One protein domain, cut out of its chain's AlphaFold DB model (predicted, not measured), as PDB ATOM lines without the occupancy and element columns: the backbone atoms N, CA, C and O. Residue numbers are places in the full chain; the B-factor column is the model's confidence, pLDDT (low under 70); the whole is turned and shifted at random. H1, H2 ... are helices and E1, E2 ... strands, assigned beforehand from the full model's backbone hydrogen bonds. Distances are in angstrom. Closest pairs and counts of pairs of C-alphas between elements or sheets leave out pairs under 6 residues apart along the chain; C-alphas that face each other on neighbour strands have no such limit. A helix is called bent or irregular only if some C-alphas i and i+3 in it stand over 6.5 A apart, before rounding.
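This is residues 206 to 256 of the 417 residues of the protein "HCL492Wp" of Eremothecium sinecaudum (UniProt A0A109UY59). A long bent strand, E1, and the short strand E2 make a two-stranded ribbon at one end, a looped stretch, residues 218 to 238, makes the other, and the single helix H1 sits between them. The 51 printed residues hold E1, H1 and E2 in that order, a mixed class, with under half of the residues in named elements. The sheet, E1 - E2, is antiparallel. The whole is loose, radius of gyration of the C-alphas 12.7 A, and elongated, spanning 39 by 24 by 17 A.

E1, residues 207 to 217, starts at C-alpha 207 (-29.072, -0.105, -9.669), measures 22.3 A and bends by 99 degrees at Gly 214. H1, residues 239 to 248, measures 14.1 A. E2, residues 253 to 255, measures 6.9 A and ends at C-alpha 255 (-22.345, 8.836, -10.260).

E1 and E2 are antiparallel neighbours at 135 degrees; N 211 and O 254 are within hydrogen-bond range, 2.8 A. The closest C-alphas of E1 and H1, those of Val 215 and Ile 246, are 6.9 A apart. In H1 every O i to N i+4 pair is within hydrogen-bond range.

The farthest C-alphas, Met 206 and Leu 227, are 41.3 A apart. The printed part has no cut. The link E1 to H1 is long, 21 residues. Mean pLDDT of the printed part is 71.4; residues 206 to 216 and 250 to 254 are among those under 70.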
ATOM      1  N   MET A 206     -30.853  -2.130 -12.988       61.00
ATOM      2  CA  MET A 206     -31.453  -2.371 -11.668       61.00
ATOM      3  C   MET A 206     -30.950  -1.420 -10.585       61.00
ATOM      4  O   MET A 206     -31.693  -1.120  -9.643       61.00
ATOM      5  N   VAL A 207     -29.704  -0.950 -10.686       59.91
ATOM      6  CA  VAL A 207     -29.072  -0.105  -9.669       59.91
ATOM      7  C   VAL A 207     -28.193   0.979 -10.294       59.91
ATOM      8  O   VAL A 207     -27.429   0.732 -11.221       59.91
ATOM      9  N   GLU A 208     -28.254   2.179  -9.726       64.19
ATOM     10  CA  GLU A 208     -27.345   3.286 -10.002       64.19
ATOM     11  C   GLU A 208     -26.220   3.297  -8.953       64.19
ATOM     12  O   GLU A 208     -26.483   3.224  -7.750       64.19
ATOM     13  N   ALA A 209     -24.962   3.367  -9.396       64.44
ATOM     14  CA  ALA A 209     -23.791   3.321  -8.523       64.44
ATOM     15  C   ALA A 209     -23.148   4.704  -8.354       64.44
ATOM     16  O   ALA A 209     -22.953   5.435  -9.322       64.44
ATOM     17  N   PHE A 210     -22.743   5.032  -7.129       67.44
ATOM     18  CA  PHE A 210     -22.108   6.295  -6.774       67.44
ATOM     19  C   PHE A 210     -20.853   6.083  -5.926       67.44
ATOM     20  O   PHE A 210     -20.725   5.086  -5.218       67.44
ATOM     21  N   THR A 211     -19.928   7.041  -5.955       63.44
ATOM     22  CA  THR A 211     -18.702   7.015  -5.150       63.44
ATOM     23  C   THR A 211     -18.198   8.416  -4.814       63.44
ATOM     24  O   THR A 211     -18.397   9.357  -5.580       63.44
ATOM     25  N   TYR A 212     -17.490   8.557  -3.697       66.31
ATOM     26  CA  TYR A 212     -16.701   9.750  -3.403       66.31
ATOM     27  C   TYR A 212     -15.321   9.605  -4.051       66.31
ATOM     28  O   TYR A 212     -14.413   8.998  -3.481       66.31
ATOM     29  N   LYS A 213     -15.165  10.114  -5.280       65.44
ATOM     30  CA  LYS A 213     -13.918   9.973  -6.051       65.44
ATOM     31  C   LYS A 213     -12.742  10.611  -5.302       65.44
ATOM     32  O   LYS A 213     -12.675  11.826  -5.182       65.44
ATOM     33  N   GLY A 214     -11.810   9.784  -4.829       59.38
ATOM     34  CA  GLY A 214     -10.646  10.226  -4.051       59.38
ATOM     35  C   GLY A 214     -10.735   9.934  -2.550       59.38
ATOM     36  O   GLY A 214      -9.731  10.071  -1.854       59.38
ATOM     37  N   VAL A 215     -11.886   9.469  -2.052       66.62
ATOM     38  CA  VAL A 215     -12.044   8.995  -0.670       66.62
ATOM     39  C   VAL A 215     -11.907   7.481  -0.638       66.62
ATOM     40  O   VAL A 215     -12.644   6.756  -1.309       66.62
ATOM     41  N   TYR A 216     -10.967   6.996   0.171       67.69
ATOM     42  CA  TYR A 216     -10.672   5.572   0.282       67.69
ATOM     43  C   TYR A 216     -10.668   5.134   1.735       67.69
ATOM     44  O   TYR A 216      -9.997   5.746   2.569       67.69
ATOM     45  N   LEU A 217     -11.348   4.026   2.011       72.31
ATOM     46  CA  LEU A 217     -11.285   3.352   3.302       72.31
ATOM     47  C   LEU A 217     -10.337   2.166   3.220       72.31
ATOM     48  O   LEU A 217     -10.129   1.583   2.156       72.31
ATOM     49  N   SER A 218      -9.769   1.801   4.359       72.31
ATOM     50  CA  SER A 218      -8.901   0.644   4.462       72.31
ATOM     51  C   SER A 218      -9.601  -0.505   5.153       72.31
ATOM     52  O   SER A 218     -10.131  -0.363   6.255       72.31
ATOM     53  N   THR A 219      -9.586  -1.657   4.492       73.50
ATOM     54  CA  THR A 219     -10.074  -2.928   5.033       73.50
ATOM     55  C   THR A 219      -8.959  -3.724   5.708       73.50
ATOM     56  O   THR A 219      -9.201  -4.844   6.160       73.50
ATOM     57  N   GLN A 220      -7.754  -3.153   5.785       77.56
ATOM     58  CA  GLN A 220      -6.589  -3.696   6.469       77.56
ATOM     59  C   GLN A 220      -6.058  -2.661   7.466       77.56
ATOM     60  O   GLN A 220      -5.950  -1.477   7.159       77.56
ATOM     61  N   CYS A 221      -5.761  -3.103   8.682       80.56
ATOM     62  CA  CYS A 221      -5.154  -2.268   9.705       80.56
ATOM     63  C   CYS A 221      -4.336  -3.155  10.641       80.56
ATOM     64  O   CYS A 221      -4.801  -4.224  11.036       80.56
ATOM     65  N   SER A 222      -3.123  -2.714  10.970       81.81
ATOM     66  CA  SER A 222      -2.207  -3.376  11.905       81.81
ATOM     67  C   SER A 222      -2.174  -2.718  13.286       81.81
ATOM     68  O   SER A 222      -1.305  -3.050  14.084       81.81
ATOM     69  N   CYS A 223      -3.065  -1.764  13.563       79.06
ATOM     70  CA  CYS A 223      -3.164  -1.140  14.880       79.06
ATOM     71  C   CYS A 223      -3.897  -2.048  15.875       79.06
ATOM     72  O   CYS A 223      -4.763  -2.833  15.485       79.06
ATOM     73  N   ASP A 224      -3.611  -1.870  17.163       78.38
ATOM     74  CA  ASP A 224      -4.377  -2.501  18.235       78.38
ATOM     75  C   ASP A 224      -5.812  -1.952  18.305       78.38
ATOM     76  O   ASP A 224      -6.052  -0.762  18.067       78.38
ATOM     77  N   ASP A 225      -6.757  -2.808  18.709       72.94
ATOM     78  CA  ASP A 225      -8.203  -2.545  18.637       72.94
ATOM     79  C   ASP A 225      -8.664  -1.256  19.339       72.94
ATOM     80  O   ASP A 225      -9.635  -0.637  18.909       72.94
ATOM     81  N   ASN A 226      -7.960  -0.826  20.391       73.31
ATOM     82  CA  ASN A 226      -8.326   0.350  21.190       73.31
ATOM     83  C   ASN A 226      -7.422   1.573  20.960       73.31
ATOM     84  O   ASN A 226      -7.661   2.618  21.561       73.31
ATOM     85  N   LEU A 227      -6.379   1.460  20.130       78.38
ATOM     86  CA  LEU A 227      -5.361   2.507  19.943       78.38
ATOM     87  C   LEU A 227      -5.225   2.958  18.481       78.38
ATOM     88  O   LEU A 227      -4.331   3.734  18.144       78.38
ATOM     89  N   CYS A 228      -6.109   2.497  17.597       77.25
ATOM     90  CA  CYS A 228      -6.065   2.840  16.184       77.25
ATOM     91  C   CYS A 228      -6.412   4.317  15.934       77.25
ATOM     92  O   CYS A 228      -7.558   4.744  16.072       77.25
ATOM     93  N   GLN A 229      -5.420   5.101  15.506       80.19
ATOM     94  CA  GLN A 229      -5.593   6.519  15.162       80.19
ATOM     95  C   GLN A 229      -5.802   6.767  13.660       80.19
ATOM     96  O   GLN A 229      -5.951   7.915  13.240       80.19
ATOM     97  N   CYS A 230      -5.863   5.713  12.844       77.56
ATOM     98  CA  CYS A 230      -6.024   5.807  11.396       77.56
ATOM     99  C   CYS A 230      -7.346   6.495  11.023       77.56
ATOM    100  O   CYS A 230      -8.412   6.071  11.474       77.56
ATOM    101  N   ALA A 231      -7.288   7.545  10.202       72.25
ATOM    102  CA  ALA A 231      -8.467   8.339   9.834       72.25
ATOM    103  C   ALA A 231      -9.468   7.555   8.967       72.25
ATOM    104  O   ALA A 231     -10.672   7.714   9.110       72.25
ATOM    105  N   ASN A 232      -8.974   6.654   8.119       69.44
ATOM    106  CA  ASN A 232      -9.766   5.906   7.145       69.44
ATOM    107  C   ASN A 232      -9.815   4.391   7.427       69.44
ATOM    108  O   ASN A 232     -10.007   3.592   6.511       69.44
ATOM    109  N   CYS A 233      -9.601   3.966   8.676       76.94
ATOM    110  CA  CYS A 233      -9.642   2.549   9.044       76.94
ATOM    111  C   CYS A 233     -11.084   2.059   9.226       76.94
ATOM    112  O   CYS A 233     -11.755   2.450  10.175       76.94
ATOM    113  N   LEU A 234     -11.533   1.136   8.371       78.31
ATOM    114  CA  LEU A 234     -12.870   0.537   8.459       78.31
ATOM    115  C   LEU A 234     -13.006  -0.467   9.623       78.31
ATOM    116  O   LEU A 234     -14.117  -0.830   9.997       78.31
ATOM    117  N   ILE A 235     -11.890  -0.971  10.162       80.69
ATOM    118  CA  ILE A 235     -11.894  -2.041  11.173       80.69
ATOM    119  C   ILE A 235     -12.159  -1.484  12.574       80.69
ATOM    120  O   ILE A 235     -12.962  -2.050  13.313       80.69
ATOM    121  N   HIS A 236     -11.473  -0.399  12.936       79.50
ATOM    122  CA  HIS A 236     -11.423   0.102  14.315       79.50
ATOM    123  C   HIS A 236     -12.224   1.384  14.540       79.50
ATOM    124  O   HIS A 236     -12.531   1.708  15.684       79.50
ATOM    125  N   ARG A 237     -12.586   2.113  13.478       77.12
ATOM    126  CA  ARG A 237     -13.397   3.332  13.594       77.12
ATOM    127  C   ARG A 237     -14.884   3.009  13.677       77.12
ATOM    128  O   ARG A 237     -15.375   2.056  13.070       77.12
ATOM    129  N   LYS A 238     -15.609   3.844  14.420       78.06
ATOM    130  CA  LYS A 238     -17.073   3.820  14.458       78.06
ATOM    131  C   LYS A 238     -17.652   4.402  13.170       78.06
ATOM    132  O   LYS A 238     -17.009   5.185  12.480       78.06
ATOM    133  N   GLU A 239     -18.899   4.038  12.886       72.69
ATOM    134  CA  GLU A 239     -19.644   4.512  11.714       72.69
ATOM    135  C   GLU A 239     -19.766   6.043  11.677       72.69
ATOM    136  O   GLU A 239     -19.567   6.644  10.628       72.69
ATOM    137  N   GLU A 240     -20.008   6.672  12.828       73.81
ATOM    138  CA  GLU A 240     -20.061   8.132  12.985       73.81
ATOM    139  C   GLU A 240     -18.740   8.792  12.550       73.81
ATOM    140  O   GLU A 240     -18.739   9.678  11.705       73.81
ATOM    141  N   GLU A 241     -17.604   8.270  13.019       75.38
ATOM    142  CA  GLU A 241     -16.270   8.805  12.707       75.38
ATOM    143  C   GLU A 241     -15.880   8.611  11.229       75.38
ATOM    144  O   GLU A 241     -15.175   9.438  10.651       75.38
ATOM    145  N   LEU A 242     -16.341   7.528  10.595       72.19
ATOM    146  CA  LEU A 242     -16.136   7.290   9.162       72.19
ATOM    147  C   LEU A 242     -17.010   8.206   8.301       72.19
ATOM    148  O   LEU A 242     -16.547   8.692   7.270       72.19
ATOM    149  N   ASN A 243     -18.250   8.461   8.721       72.56
ATOM    150  CA  ASN A 243     -19.128   9.420   8.057       72.56
ATOM    151  C   ASN A 243     -18.558  10.838   8.155       72.56
ATOM    152  O   ASN A 243     -18.527  11.542   7.147       72.56
ATOM    153  N   ASP A 244     -18.031  11.218   9.319       73.56
ATOM    154  CA  ASP A 244     -17.345  12.495   9.508       73.56
ATOM    155  C   ASP A 244     -16.105  12.602   8.611       73.56
ATOM    156  O   ASP A 244     -15.908  13.631   7.973       73.56
ATOM    157  N   PHE A 245     -15.302  11.538   8.480       72.81
ATOM    158  CA  PHE A 245     -14.152  11.504   7.564       72.81
ATOM    159  C   PHE A 245     -14.558  11.725   6.095       72.81
ATOM    160  O   PHE A 245     -13.895  12.470   5.372       72.81
ATOM    161  N   ILE A 246     -15.660  11.112   5.656       67.50
ATOM    162  CA  ILE A 246     -16.198  11.275   4.296       67.50
ATOM    163  C   ILE A 246     -16.753  12.692   4.084       67.50
ATOM    164  O   ILE A 246     -16.585  13.266   3.013       67.50
ATOM    165  N   GLN A 247     -17.402  13.284   5.088       73.62
ATOM    166  CA  GLN A 247     -17.931  14.649   4.994       73.62
ATOM    167  C   GLN A 247     -16.815  15.701   5.031       73.62
ATOM    168  O   GLN A 247     -16.828  16.646   4.241       73.62
ATOM    169  N   GLN A 248     -15.818  15.517   5.900       74.94
ATOM    170  CA  GLN A 248     -14.657  16.403   6.028       74.94
ATOM    171  C   GLN A 248     -13.764  16.392   4.788       74.94
ATOM    172  O   GLN A 248     -13.049  17.363   4.553       74.94
ATOM    173  N   SER A 249     -13.804  15.334   3.971       70.12
ATOM    174  CA  SER A 249     -13.033  15.305   2.729       70.12
ATOM    175  C   SER A 249     -13.553  16.296   1.682       70.12
ATOM    176  O   SER A 249     -12.841  16.563   0.720       70.12
ATOM    177  N   GLY A 250     -14.782  16.821   1.827       65.50
ATOM    178  CA  GLY A 250     -15.370  17.817   0.918       65.50
ATOM    179  C   GLY A 250     -15.594  17.319  -0.515       65.50
ATOM    180  O   GLY A 250     -15.911  18.102  -1.408       65.50
ATOM    181  N   ILE A 251     -15.420  16.017  -0.750       61.41
ATOM    182  CA  ILE A 251     -15.565  15.395  -2.065       61.41
ATOM    183  C   ILE A 251     -17.056  15.096  -2.267       61.41
ATOM    184  O   ILE A 251     -17.664  14.477  -1.395       61.41
ATOM    185  N   PRO A 252     -17.674  15.508  -3.386       60.38
ATOM    186  CA  PRO A 252     -19.079  15.227  -3.654       60.38
ATOM    187  C   PRO A 252     -19.298  13.778  -4.110       60.38
ATOM    188  O   PRO A 252     -18.432  13.140  -4.722       60.38
ATOM    189  N   LEU A 253     -20.498  13.260  -3.845       63.19
ATOM    190  CA  LEU A 253     -20.909  11.937  -4.299       63.19
ATOM    191  C   LEU A 253     -21.089  11.959  -5.826       63.19
ATOM    192  O   LEU A 253     -21.913  12.699  -6.352       63.19
ATOM    193  N   THR A 254     -20.304  11.158  -6.541       67.50
ATOM    194  CA  THR A 254     -20.247  11.150  -8.009       67.50
ATOM    195  C   THR A 254     -20.870   9.873  -8.566       67.50
ATOM    196  O   THR A 254     -20.505   8.781  -8.130       67.50
ATOM    197  N   SER A 255     -21.764   9.989  -9.553       71.75
ATOM    198  CA  SER A 255     -22.345   8.836 -10.260       71.75
ATOM    199  C   SER A 255     -21.306   8.148 -11.162       71.75
ATOM    200  O   SER A 255     -20.473   8.798 -11.803       71.75
ATOM    201  N   LEU A 256     -21.333   6.816 -11.197       61.19
ATOM    202  CA  LEU A 256     -20.500   5.953 -12.037       61.19
ATOM    203  C   LEU A 256     -21.311   5.520 -13.272       61.19
ATOM    204  O   LEU A 256     -21.692   4.360 -13.418       61.19
TER     205      LEU A 256